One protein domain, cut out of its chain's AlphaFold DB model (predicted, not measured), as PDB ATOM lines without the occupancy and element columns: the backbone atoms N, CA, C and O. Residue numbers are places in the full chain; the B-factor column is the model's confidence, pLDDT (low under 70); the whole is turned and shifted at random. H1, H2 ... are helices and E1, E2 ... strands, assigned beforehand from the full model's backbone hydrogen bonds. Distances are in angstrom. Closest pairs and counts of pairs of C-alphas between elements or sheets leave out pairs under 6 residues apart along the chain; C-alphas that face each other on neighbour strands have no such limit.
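AT A GLANCE: This is residues 158 to 252 of the 262 residues of an uncharacterized protein of Actinoalloteichus hymeniacidonis (UniProt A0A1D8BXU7). A twisted antiparallel sheet of four strands has the long helix H2 packed along one face, over E3, while the shorter H1 packs near the E1 edge. The tight turn between E2 and E3 lies at one end of the long axis, and the long loop from E3 to E4 reaches the other. The printed part has 95 residues, in the order H1 E1 E2 E3 E4 H2, class mixed, sheet order E1 E2 E3 E4. It is compact, with a radius of gyration of the C-alphas of 12.9 A, yet elongated, spanning 40 by 21 by 21 A.

IN THESE COORDINATES: E2, residues 187 to 194, is 20.8 A long and E3, residues 197 to 204, 22.7 A. The edge strands are E1, residues 182 to 184, and E4, residues 219 to 222. H2, residues 236 to 250, measures 20.6 A and ends at C-alpha 250 (14.932, 18.462, 30.761). H1, residues 169 to 178, measures 14.4 A from C-alpha 169 (4.904, 24.811, 27.021).

HOW THE PARTS SIT: The strands form a meander, each the antiparallel neighbour of the one before. Within hydrogen-bond range are N 190 and O 201 across the neighbours E2 and E3, 2.9 A apart, N 184 and O 187 across E1 and E2, 2.8 A apart, and N 202 and O 220 across E3 and E4, 2.8 A apart. H2 is on the sheet at a height of 8.4 A; C-alphas 201 and 242, the closest of E3 and H2, are 5.1 A apart. H1 and H2 only just touch, with 3 pairs of C-alphas within 8 A, the closest those of Cys 176 and Val 249, 6.6 A apart. In H1 and H2 every O i to N i+4 pair is within hydrogen-bond range.

THE WHOLE: The C-alphas farthest apart, of Gly 196 and Asp 211, are 40.8 A apart. The printed part has no cut. The links E3 to E4 and E4 to H2 are long. No printed residue is under 70 in pLDDT.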
ATOM      1  N   LEU A 158      25.506  26.660  31.732       97.00
ATOM      2  CA  LEU A 158      25.483  25.330  31.150       97.00
ATOM      3  C   LEU A 158      24.473  25.277  30.006       97.00
ATOM      4  O   LEU A 158      23.360  25.798  30.122       97.00
ATOM      5  N   THR A 159      24.861  24.612  28.924       96.00
ATOM      6  CA  THR A 159      24.013  24.371  27.746       96.00
ATOM      7  C   THR A 159      23.695  22.891  27.565       96.00
ATOM      8  O   THR A 159      22.991  22.535  26.633       96.00
ATOM      9  N   ASP A 160      24.168  22.025  28.464       94.69
ATOM     10  CA  ASP A 160      23.903  20.581  28.473       94.69
ATOM     11  C   ASP A 160      22.401  20.257  28.546       94.69
ATOM     12  O   ASP A 160      21.958  19.205  28.095       94.69
ATOM     13  N   TYR A 161      21.616  21.194  29.085       95.75
ATOM     14  CA  TYR A 161      20.160  21.122  29.193       95.75
ATOM     15  C   TYR A 161      19.438  22.043  28.189       95.75
ATOM     16  O   TYR A 161      18.241  22.280  28.321       95.75
ATOM     17  N   ALA A 162      20.137  22.610  27.207       96.88
ATOM     18  CA  ALA A 162      19.515  23.451  26.187       96.88
ATOM     19  C   ALA A 162      18.858  22.607  25.083       96.88
ATOM     20  O   ALA A 162      19.111  21.409  24.953       96.88
ATOM     21  N   ASP A 163      18.002  23.251  24.289       96.62
ATOM     22  CA  ASP A 163      17.369  22.684  23.092       96.62
ATOM     23  C   ASP A 163      16.445  21.479  23.367       96.62
ATOM     24  O   ASP A 163      16.084  20.718  22.467       96.62
ATOM     25  N   GLY A 164      16.001  21.316  24.615       96.94
ATOM     26  CA  GLY A 164      15.012  20.323  25.009       96.94
ATOM     27  C   GLY A 164      13.629  20.742  24.534       96.94
ATOM     28  O   GLY A 164      13.041  21.675  25.076       96.94
ATOM     29  N   HIS A 165      13.118  20.057  23.516       97.31
ATOM     30  CA  HIS A 165      11.839  20.386  22.899       97.31
ATOM     31  C   HIS A 165      10.652  19.864  23.711       97.31
ATOM     32  O   HIS A 165      10.607  18.685  24.047       97.31
ATOM     33  N   PHE A 166       9.660  20.710  23.958       97.31
ATOM     34  CA  PHE A 166       8.337  20.326  24.439       97.31
ATOM     35  C   PHE A 166       7.311  20.617  23.349       97.31
ATOM     36  O   PHE A 166       7.379  21.667  22.701       97.31
ATOM     37  N   VAL A 167       6.370  19.686  23.157       96.88
ATOM     38  CA  VAL A 167       5.295  19.840  22.165       96.88
ATOM     39  C   VAL A 167       4.454  21.064  22.514       96.88
ATOM     40  O   VAL A 167       4.175  21.876  21.636       96.88
ATOM     41  N   GLU A 168       4.151  21.228  23.802       97.56
ATOM     42  CA  GLU A 168       3.477  22.390  24.368       97.56
ATOM     43  C   GLU A 168       4.236  22.885  25.613       97.56
ATOM     44  O   GLU A 168       4.717  22.097  26.428       97.56
ATOM     45  N   LEU A 169       4.339  24.204  25.808       97.56
ATOM     46  CA  LEU A 169       4.904  24.811  27.021       97.56
ATOM     47  C   LEU A 169       4.165  24.335  28.287       97.56
ATOM     48  O   LEU A 169       4.770  24.231  29.357       97.56
ATOM     49  N   GLY A 170       2.874  24.020  28.162       97.06
ATOM     50  CA  GLY A 170       2.042  23.433  29.208       97.06
ATOM     51  C   GLY A 170       2.652  22.173  29.821       97.06
ATOM     52  O   GLY A 170       2.667  22.062  31.046       97.06
ATOM     53  N   ASP A 171       3.261  21.304  29.010       96.44
ATOM     54  CA  ASP A 171       3.915  20.074  29.475       96.44
ATOM     55  C   ASP A 171       5.103  20.385  30.406       96.44
ATOM     56  O   ASP A 171       5.284  19.773  31.464       96.44
ATOM     57  N   ALA A 172       5.913  21.386  30.045       96.56
ATOM     58  CA  ALA A 172       7.041  21.828  30.862       96.56
ATOM     59  C   ALA A 172       6.567  22.472  32.178       96.56
ATOM     60  O   ALA A 172       7.161  22.238  33.237       96.56
ATOM     61  N   LEU A 173       5.490  23.262  32.128       97.50
ATOM     62  CA  LEU A 173       4.894  23.906  33.301       97.50
ATOM     63  C   LEU A 173       4.275  22.887  34.265       97.50
ATOM     64  O   LEU A 173       4.512  22.974  35.472       97.50
ATOM     65  N   GLU A 174       3.530  21.902  33.756       96.06
ATOM     66  CA  GLU A 174       2.940  20.828  34.562       96.06
ATOM     67  C   GLU A 174       4.023  20.000  35.258       96.06
ATOM     68  O   GLU A 174       3.916  19.687  36.449       96.06
ATOM     69  N   ARG A 175       5.117  19.712  34.550       95.00
ATOM     70  CA  ARG A 175       6.276  19.040  35.134       95.00
ATOM     71  C   ARG A 175       6.906  19.862  36.251       95.00
ATOM     72  O   ARG A 175       7.156  19.327  37.329       95.00
ATOM     73  N   CYS A 176       7.119  21.161  36.037       95.81
ATOM     74  CA  CYS A 176       7.628  22.046  37.086       95.81
ATOM     75  C   CYS A 176       6.708  22.041  38.315       95.81
ATOM     76  O   CYS A 176       7.193  21.915  39.437       95.81
ATOM     77  N   HIS A 177       5.393  22.118  38.110       94.00
ATOM     78  CA  HIS A 177       4.406  22.067  39.186       94.00
ATOM     79  C   HIS A 177       4.452  20.739  39.960       94.00
ATOM     80  O   HIS A 177       4.502  20.750  41.191       94.00
ATOM     81  N   THR A 178       4.489  19.608  39.254       92.06
ATOM     82  CA  THR A 178       4.570  18.257  39.844       92.06
ATOM     83  C   THR A 178       5.817  18.091  40.714       92.06
ATOM     84  O   THR A 178       5.760  17.489  41.783       92.06
ATOM     85  N   GLU A 179       6.926  18.700  40.301       90.75
ATOM     86  CA  GLU A 179       8.214  18.665  41.002       90.75
ATOM     87  C   GLU A 179       8.348  19.753  42.087       90.75
ATOM     88  O   GLU A 179       9.401  19.898  42.721       90.75
ATOM     89  N   GLY A 180       7.297  20.554  42.308       90.31
ATOM     90  CA  GLY A 180       7.296  21.659  43.271       90.31
ATOM     91  C   GLY A 180       8.280  22.781  42.919       90.31
ATOM     92  O   GLY A 180       8.767  23.488  43.806       90.31
ATOM     93  N   LEU A 181       8.616  22.928  41.637       93.44
ATOM     94  CA  LEU A 181       9.513  23.951  41.117       93.44
ATOM     95  C   LEU A 181       8.743  25.242  40.831       93.44
ATOM     96  O   LEU A 181       7.598  25.235  40.385       93.44
ATOM     97  N   THR A 182       9.385  26.376  41.097       95.06
ATOM     98  CA  THR A 182       8.789  27.697  40.866       95.06
ATOM     99  C   THR A 182       9.217  28.225  39.506       95.06
ATOM    100  O   THR A 182      10.406  28.215  39.200       95.06
ATOM    101  N   VAL A 183       8.264  28.736  38.725       97.12
ATOM    102  CA  VAL A 183       8.521  29.390  37.435       97.12
ATOM    103  C   VAL A 183       8.266  30.894  37.555       97.12
ATOM    104  O   VAL A 183       7.261  31.309  38.132       97.12
ATOM    105  N   ARG A 184       9.178  31.715  37.025       96.00
ATOM    106  CA  ARG A 184       9.079  33.179  36.928       96.00
ATOM    107  C   ARG A 184       9.631  33.638  35.584       96.00
ATOM    108  O   ARG A 184      10.759  33.297  35.248       96.00
ATOM    109  N   ASP A 185       8.840  34.395  34.829       94.56
ATOM    110  CA  ASP A 185       9.250  35.008  33.554       94.56
ATOM    111  C   ASP A 185       9.905  34.026  32.560       94.56
ATOM    112  O   ASP A 185      10.894  34.341  31.904       94.56
ATOM    113  N   GLY A 186       9.368  32.805  32.478       96.50
ATOM    114  CA  GLY A 186       9.879  31.736  31.609       96.50
ATOM    115  C   GLY A 186      11.117  30.998  32.129       96.50
ATOM    116  O   GLY A 186      11.646  30.120  31.446       96.50
ATOM    117  N   TYR A 187      11.558  31.307  33.349       98.25
ATOM    118  CA  TYR A 187      12.629  30.602  34.045       98.25
ATOM    119  C   TYR A 187      12.087  29.769  35.195       98.25
ATOM    120  O   TYR A 187      11.321  30.258  36.023       98.25
ATOM    121  N   VAL A 188      12.568  28.540  35.323       98.12
ATOM    122  CA  VAL A 188      12.517  27.826  36.596       98.12
ATOM    123  C   VAL A 188      13.569  28.433  37.514       98.12
ATOM    124  O   VAL A 188      14.722  28.591  37.105       98.12
ATOM    125  N   VAL A 189      13.170  28.799  38.732       96.88
ATOM    126  CA  VAL A 189      14.029  29.480  39.707       96.88
ATOM    127  C   VAL A 189      14.261  28.614  40.940       96.88
ATOM    128  O   VAL A 189      13.326  28.061  41.526       96.88
ATOM    129  N   CYS A 190      15.515  28.532  41.376       93.88
ATOM    130  CA  CYS A 190      15.901  27.856  42.609       93.88
ATOM    131  C   CYS A 190      16.788  28.785  43.454       93.88
ATOM    132  O   CYS A 190      17.942  29.007  43.093       93.88
ATOM    133  N   PRO A 191      16.280  29.350  44.566       93.12
ATOM    134  CA  PRO A 191      17.081  30.170  45.468       93.12
ATOM    135  C   PRO A 191      17.872  29.301  46.455       93.12
ATOM    136  O   PRO A 191      17.294  28.644  47.329       93.12
ATOM    137  N   ILE A 192      19.200  29.366  46.377       93.56
ATOM    138  CA  ILE A 192      20.137  28.636  47.236       93.56
ATOM    139  C   ILE A 192      20.906  29.619  48.115       93.56
ATOM    140  O   ILE A 192      21.439  30.619  47.643       93.56
ATOM    141  N   PHE A 193      20.976  29.330  49.414       88.75
ATOM    142  CA  PHE A 193      21.837  30.071  50.329       88.75
ATOM    143  C   PHE A 193      23.093  29.250  50.592       88.75
ATOM    144  O   PHE A 193      23.007  28.159  51.149       88.75
ATOM    145  N   GLU A 194      24.248  29.763  50.186       89.06
ATOM    146  CA  GLU A 194      25.521  29.064  50.292       89.06
ATOM    147  C   GLU A 194      26.632  30.053  50.657       89.06
ATOM    148  O   GLU A 194      26.729  31.142  50.091       89.06
ATOM    149  N   ARG A 195      27.476  29.694  51.636       84.06
ATOM    150  CA  ARG A 195      28.587  30.537  52.129       84.06
ATOM    151  C   ARG A 195      28.161  31.973  52.476       84.06
ATOM    152  O   ARG A 195      28.851  32.936  52.149       84.06
ATOM    153  N   GLY A 196      27.006  32.117  53.126       83.38
ATOM    154  CA  GLY A 196      26.485  33.420  53.546       83.38
ATOM    155  C   GLY A 196      25.880  34.263  52.418       83.38
ATOM    156  O   GLY A 196      25.547  35.422  52.652       83.38
ATOM    157  N   ARG A 197      25.748  33.718  51.203       89.62
ATOM    158  CA  ARG A 197      25.257  34.437  50.022       89.62
ATOM    159  C   ARG A 197      24.037  33.735  49.443       89.62
ATOM    160  O   ARG A 197      24.007  32.512  49.340       89.62
ATOM    161  N   LEU A 198      23.040  34.523  49.054       92.81
ATOM    162  CA  LEU A 198      21.928  34.045  48.241       92.81
ATOM    163  C   LEU A 198      22.374  34.017  46.774       92.81
ATOM    164  O   LEU A 198      22.903  35.009  46.277       92.81
ATOM    165  N   ILE A 199      22.171  32.884  46.116       95.88
ATOM    166  CA  ILE A 199      22.412  32.653  44.693       95.88
ATOM    167  C   ILE A 199      21.113  32.091  44.117       95.88
ATOM    168  O   ILE A 199      20.520  31.191  44.711       95.88
ATOM    169  N   GLU A 200      20.660  32.601  42.979       96.44
ATOM    170  CA  GLU A 200      19.502  32.058  42.270       96.44
ATOM    171  C   GLU A 200      19.975  31.299  41.030       96.44
ATOM    172  O   GLU A 200      20.625  31.870  40.157       96.44
ATOM    173  N   ALA A 201      19.677  29.999  40.969       97.81
ATOM    174  CA  ALA A 201      19.819  29.227  39.742       97.81
ATOM    175  C   ALA A 201      18.582  29.456  38.867       97.81
ATOM    176  O   ALA A 201      17.455  29.365  39.362       97.81
ATOM    177  N   LYS A 202      18.792  29.732  37.580       98.44
ATOM    178  CA  LYS A 202      17.738  30.025  36.607       98.44
ATOM    179  C   LYS A 202      17.910  29.171  35.375       98.44
ATOM    180  O   LYS A 202      19.003  29.090  34.819       98.44
ATOM    181  N   TYR A 203      16.817  28.556  34.952       98.69
ATOM    182  CA  TYR A 203      16.798  27.663  33.807       98.69
ATOM    183  C   TYR A 203      15.626  27.995  32.895       98.69
ATOM    184  O   TYR A 203      14.477  27.983  33.333       98.69
ATOM    185  N   TRP A 204      15.920  28.348  31.645       98.38
ATOM    186  CA  TRP A 204      14.900  28.764  30.686       98.38
ATOM    187  C   TRP A 204      14.067  27.576  30.203       98.38
ATOM    188  O   TRP A 204      14.624  26.577  29.748       98.38
ATOM    189  N   ILE A 205      12.742  27.719  30.243       97.56
ATOM    190  CA  ILE A 205      11.784  26.720  29.737       97.56
ATOM    191  C   ILE A 205      10.836  27.273  28.671       97.56
ATOM    192  O   ILE A 205      10.047  26.517  28.115       97.56
ATOM    193  N   GLY A 206      10.917  28.571  28.367       95.00
ATOM    194  CA  GLY A 206      10.028  29.248  27.424       95.00
ATOM    195  C   GLY A 206       9.030  30.184  28.105       95.00
ATOM    196  O   GLY A 206       8.763  30.091  29.300       95.00
ATOM    197  N   ALA A 207       8.478  31.106  27.322       94.06
ATOM    198  CA  ALA A 207       7.456  32.053  27.751       94.06
ATOM    199  C   ALA A 207       6.391  32.198  26.660       94.06
ATOM    200  O   ALA A 207       6.689  32.049  25.475       94.06
ATOM    201  N   GLY A 208       5.161  32.528  27.054       92.56
ATOM    202  CA  GLY A 208       4.035  32.687  26.136       92.56
ATOM    203  C   GLY A 208       2.851  31.811  26.520       92.56
ATOM    204  O   GLY A 208       2.648  31.511  27.697       92.56
ATOM    205  N   SER A 209       2.046  31.450  25.521       95.62
ATOM    206  CA  SER A 209       0.841  30.645  25.723       95.62
ATOM    207  C   SER A 209       1.199  29.169  25.967       95.62
ATOM    208  O   SER A 209       2.083  28.663  25.274       95.62
ATOM    209  N   PRO A 210       0.552  28.472  26.924       96.50
ATOM    210  CA  PRO A 210       0.856  27.074  27.242       96.50
ATOM    211  C   PRO A 210       0.728  26.096  26.066       96.50
ATOM    212  O   PRO A 210       1.469  25.128  26.017       96.50
ATOM    213  N   ASP A 211      -0.161  26.362  25.114       97.00
ATOM    214  CA  ASP A 211      -0.441  25.560  23.913       97.00
ATOM    215  C   ASP A 211       0.583  25.751  22.777       97.00
ATOM    216  O   ASP A 211       0.459  25.151  21.710       97.00
ATOM    217  N   LEU A 212       1.596  26.601  22.972       97.12
ATOM    218  CA  LEU A 212       2.662  26.800  21.991       97.12
ATOM    219  C   LEU A 212       3.865  25.896  22.286       97.12
ATOM    220  O   LEU A 212       4.198  25.701  23.456       97.12
ATOM    221  N   PRO A 213       4.585  25.420  21.253       96.88
ATOM    222  CA  PRO A 213       5.829  24.690  21.453       96.88
ATOM    223  C   PRO A 213       6.885  25.518  22.183       96.88
ATOM    224  O   PRO A 213       6.982  26.735  21.999       96.88
ATOM    225  N   ALA A 214       7.730  24.839  22.956       97.19
ATOM    226  CA  ALA A 214       8.815  25.464  23.701       97.19
ATOM    227  C   ALA A 214      10.118  24.669  23.586       97.19
ATOM    228  O   ALA A 214      10.118  23.456  23.373       97.19
ATOM    229  N   CYS A 215      11.240  25.367  23.750       97.06
ATOM    230  CA  CYS A 215      12.555  24.756  23.886       97.06
ATOM    231  C   CYS A 215      13.220  25.280  25.152       97.06
ATOM    232  O   CYS A 215      13.167  26.482  25.442       97.06
ATOM    233  N   THR A 216      13.868  24.383  25.885       98.31
ATOM    234  CA  THR A 216      14.693  24.772  27.024       98.31
ATOM    235  C   THR A 216      15.927  25.536  26.564       98.31
ATOM    236  O   THR A 216      16.395  25.394  25.434       98.31
ATOM    237  N   GLY A 217      16.444  26.388  27.443       97.94
ATOM    238  CA  GLY A 217      17.638  27.182  27.182       97.94
ATOM    239  C   GLY A 217      18.745  26.866  28.170       97.94
ATOM    240  O   GLY A 217      18.836  25.775  28.724       97.94
ATOM    241  N   GLU A 218      19.607  27.845  28.397       97.25
ATOM    242  CA  GLU A 218      20.718  27.700  29.329       97.25
ATOM    243  C   GLU A 218      20.274  27.662  30.800       97.25
ATOM    244  O   GLU A 218      19.293  28.295  31.208       97.25
ATOM    245  N   LEU A 219      21.059  26.947  31.607       98.56
ATOM    246  CA  LEU A 219      21.072  27.051  33.064       98.56
ATOM    247  C   LEU A 219      22.194  28.006  33.476       98.56
ATOM    248  O   LEU A 219      23.329  27.869  33.021       98.56
ATOM    249  N   PHE A 220      21.908  28.941  34.372       98.50
ATOM    250  CA  PHE A 220      22.912  29.833  34.945       98.50
ATOM    251  C   PHE A 220      22.594  30.207  36.387       98.50
ATOM    252  O   PHE A 220      21.537  29.870  36.916       98.50
ATOM    253  N   TRP A 221      23.522  30.926  37.018       98.38
ATOM    254  CA  TRP A 221      23.388  31.409  38.385       98.38
ATOM    255  C   TRP A 221      23.602  32.914  38.439       98.38
ATOM    256  O   TRP A 221      24.533  33.439  37.825       98.38
ATOM    257  N   GLU A 222      22.770  33.601  39.208       97.81
ATOM    258  CA  GLU A 222      22.880  35.035  39.438       97.81
ATOM    259  C   GLU A 222      22.774  35.387  40.921       97.81
ATOM    260  O   GLU A 222      22.286  34.616  41.753       97.81
ATOM    261  N   LEU A 223      23.283  36.565  41.257       96.25
ATOM    262  CA  LEU A 223      23.038  37.210  42.538       96.25
ATOM    263  C   LEU A 223      21.675  37.923  42.513       96.25
ATOM    264  O   LEU A 223      21.171  38.215  41.428       96.25
ATOM    265  N   PRO A 224      21.077  38.244  43.677       92.44
ATOM    266  CA  PRO A 224      19.744  38.852  43.746       92.44
ATOM    267  C   PRO A 224      19.603  40.176  42.982       92.44
ATOM    268  O   PRO A 224      18.512  40.530  42.554       92.44
ATOM    269  N   GLU A 225      20.700  40.910  42.802       93.69
ATOM    270  CA  GLU A 225      20.763  42.133  42.001       93.69
ATOM    271  C   GLU A 225      20.857  41.897  40.477       93.69
ATOM    272  O   GLU A 225      20.961  42.858  39.719       93.69
ATOM    273  N   GLY A 226      20.838  40.640  40.023       94.75
ATOM    274  CA  GLY A 226      20.908  40.242  38.610       94.75
ATOM    275  C   GLY A 226      22.328  40.030  38.072       94.75
ATOM    276  O   GLY A 226      22.514  39.772  36.883       94.75
ATOM    277  N   THR A 227      23.359  40.131  38.918       96.75
ATOM    278  CA  THR A 227      24.745  39.884  38.496       96.75
ATOM    279  C   THR A 227      24.954  38.400  38.221       96.75
ATOM    280  O   THR A 227      24.916  37.581  39.142       96.75
ATOM    281  N   ARG A 228      25.244  38.051  36.967       97.00
ATOM    282  CA  ARG A 228      25.534  36.670  36.576       97.00
ATOM    283  C   ARG A 228      26.894  36.207  37.092       97.00
ATOM    284  O   ARG A 228      27.898  36.902  36.938       97.00
ATOM    285  N   LEU A 229      26.915  35.024  37.694       97.06
ATOM    286  CA  LEU A 229      28.122  34.412  38.236       97.06
ATOM    287  C   LEU A 229      28.869  33.628  37.161       97.06
ATOM    288  O   LEU A 229      28.267  33.023  36.269       97.06
ATOM    289  N   ARG A 230      30.197  33.567  37.286       96.38
ATOM    290  CA  ARG A 230      30.958  32.545  36.565       96.38
ATOM    291  C   ARG A 230      30.658  31.190  37.176       96.38
ATOM    292  O   ARG A 230      30.596  31.048  38.395       96.38
ATOM    293  N   CYS A 231      30.582  30.162  36.343       95.88
ATOM    294  CA  CYS A 231      30.375  28.786  36.782       95.88
ATOM    295  C   CYS A 231      31.449  28.331  37.802       95.88
ATOM    296  O   CYS A 231      31.176  27.534  38.699       95.88
ATOM    297  N   SER A 232      32.663  28.890  37.729       93.62
ATOM    298  CA  SER A 232      33.755  28.660  38.689       93.62
ATOM    299  C   SER A 232      33.542  29.297  40.074       93.62
ATOM    300  O   SER A 232      34.178  28.877  41.043       93.62
ATOM    301  N   GLU A 233      32.629  30.257  40.201       93.69
ATOM    302  CA  GLU A 233      32.289  30.952  41.452       93.69
ATOM    303  C   GLU A 233      31.073  30.328  42.156       93.69
ATOM    304  O   GLU A 233      30.849  30.580  43.340       93.69
ATOM    305  N   VAL A 234      30.314  29.487  41.448       95.62
ATOM    306  CA  VAL A 234      29.167  28.752  41.992       95.62
ATOM    307  C   VAL A 234      29.665  27.658  42.933       95.62
ATOM    308  O   VAL A 234      30.530  26.855  42.569       95.62
ATOM    309  N   GLY A 235      29.154  27.638  44.164       94.19
ATOM    310  CA  GLY A 235      29.517  26.619  45.139       94.19
ATOM    311  C   GLY A 235      28.838  25.268  44.883       94.19
ATOM    312  O   GLY A 235      27.939  25.165  44.047       94.19
ATOM    313  N   PRO A 236      29.309  24.203  45.554       94.75
ATOM    314  CA  PRO A 236      28.858  22.840  45.296       94.75
ATOM    315  C   PRO A 236      27.353  22.645  45.516       94.75
ATOM    316  O   PRO A 236      26.735  21.918  44.747       94.75
ATOM    317  N   VAL A 237      26.740  23.303  46.506       95.06
ATOM    318  CA  VAL A 237      25.300  23.153  46.769       95.06
ATOM    319  C   VAL A 237      24.475  23.876  45.711       95.06
ATOM    320  O   VAL A 237      23.569  23.276  45.134       95.06
ATOM    321  N   ALA A 238      24.805  25.137  45.407       96.12
ATOM    322  CA  ALA A 238      24.095  25.900  44.382       96.12
ATOM    323  C   ALA A 238      24.221  25.252  42.997       96.12
ATOM    324  O   ALA A 238      23.254  25.238  42.233       96.12
ATOM    325  N   TRP A 239      25.389  24.676  42.700       97.00
ATOM    326  CA  TRP A 239      25.607  23.891  41.492       97.00
ATOM    327  C   TRP A 239      24.687  22.675  41.449       97.00
ATOM    328  O   TRP A 239      23.902  22.534  40.514       97.00
ATOM    329  N   SER A 240      24.771  21.829  42.481       96.81
ATOM    330  CA  SER A 240      24.052  20.558  42.550       96.81
ATOM    331  C   SER A 240      22.548  20.754  42.395       96.81
ATOM    332  O   SER A 240      21.908  20.084  41.593       96.81
ATOM    333  N   GLU A 241      21.990  21.740  43.097       96.06
ATOM    334  CA  GLU A 241      20.554  22.009  43.082       96.06
ATOM    335  C   GLU A 241      20.076  22.660  41.783       96.06
ATOM    336  O   GLU A 241      18.994  22.321  41.299       96.06
ATOM    337  N   GLY A 242      20.880  23.551  41.192       97.06
ATOM    338  CA  GLY A 242      20.586  24.147  39.889       97.06
ATOM    339  C   GLY A 242      20.602  23.110  38.766       97.06
ATOM    340  O   GLY A 242      19.662  23.036  37.976       97.06
ATOM    341  N   ALA A 243      21.634  22.265  38.731       97.19
ATOM    342  CA  ALA A 243      21.767  21.211  37.731       97.19
ATOM    343  C   ALA A 243      20.711  20.110  37.917       97.19
ATOM    344  O   ALA A 243      20.072  19.722  36.944       97.19
ATOM    345  N   ARG A 244      20.407  19.694  39.158       95.94
ATOM    346  CA  ARG A 244      19.293  18.774  39.445       95.94
ATOM    347  C   ARG A 244      17.951  19.344  38.977       95.94
ATOM    348  O   ARG A 244      17.155  18.623  38.386       95.94
ATOM    349  N   MET A 245      17.684  20.629  39.232       96.56
ATOM    350  CA  MET A 245      16.480  21.309  38.737       96.56
ATOM    351  C   MET A 245      16.394  21.241  37.206       96.56
ATOM    352  O   MET A 245      15.361  20.831  36.680       96.56
ATOM    353  N   ALA A 246      17.469  21.603  36.499       97.81
ATOM    354  CA  ALA A 246      17.498  21.558  35.041       97.81
ATOM    355  C   ALA A 246      17.346  20.126  34.505       97.81
ATOM    356  O   ALA A 246      16.526  19.905  33.620       97.81
ATOM    357  N   ALA A 247      18.042  19.147  35.090       96.38
ATOM    358  CA  ALA A 247      17.967  17.738  34.710       96.38
ATOM    359  C   ALA A 247      16.549  17.172  34.856       96.38
ATOM    360  O   ALA A 247      16.032  16.546  33.928       96.38
ATOM    361  N   VAL A 248      15.893  17.441  35.992       94.81
ATOM    362  CA  VAL A 248      14.511  17.018  36.243       94.81
ATOM    363  C   VAL A 248      13.593  17.557  35.160       94.81
ATOM    364  O   VAL A 248      12.849  16.778  34.573       94.81
ATOM    365  N   VAL A 249      13.658  18.851  34.847       96.69
ATOM    366  CA  VAL A 249      12.807  19.458  33.816       96.69
ATOM    367  C   VAL A 249      13.156  18.915  32.431       96.69
ATOM    368  O   VAL A 249      12.272  18.442  31.724       96.69
ATOM    369  N   PHE A 250      14.438  18.904  32.066       97.00
ATOM    370  CA  PHE A 250      14.932  18.462  30.761       97.00
ATOM    371  C   PHE A 250      14.567  17.009  30.440       97.00
ATOM    372  O   PHE A 250      14.326  16.677  29.281       97.00
ATOM    373  N   ALA A 251      14.465  16.134  31.443       95.25
ATOM    374  CA  ALA A 251      14.017  14.754  31.262       95.25
ATOM    375  C   ALA A 251      12.558  14.624  30.776       95.25
ATOM    376  O   ALA A 251      12.177  13.556  30.316       95.25
ATOM    377  N   GLY A 252      11.749  15.686  30.856       94.00
ATOM    378  CA  GLY A 252      10.374  15.703  30.345       94.00
ATOM    379  C   GLY A 252      10.232  16.081  28.872       94.00
ATOM    380  O   GLY A 252       9.115  16.086  28.367       94.00
TER     381      GLY A 252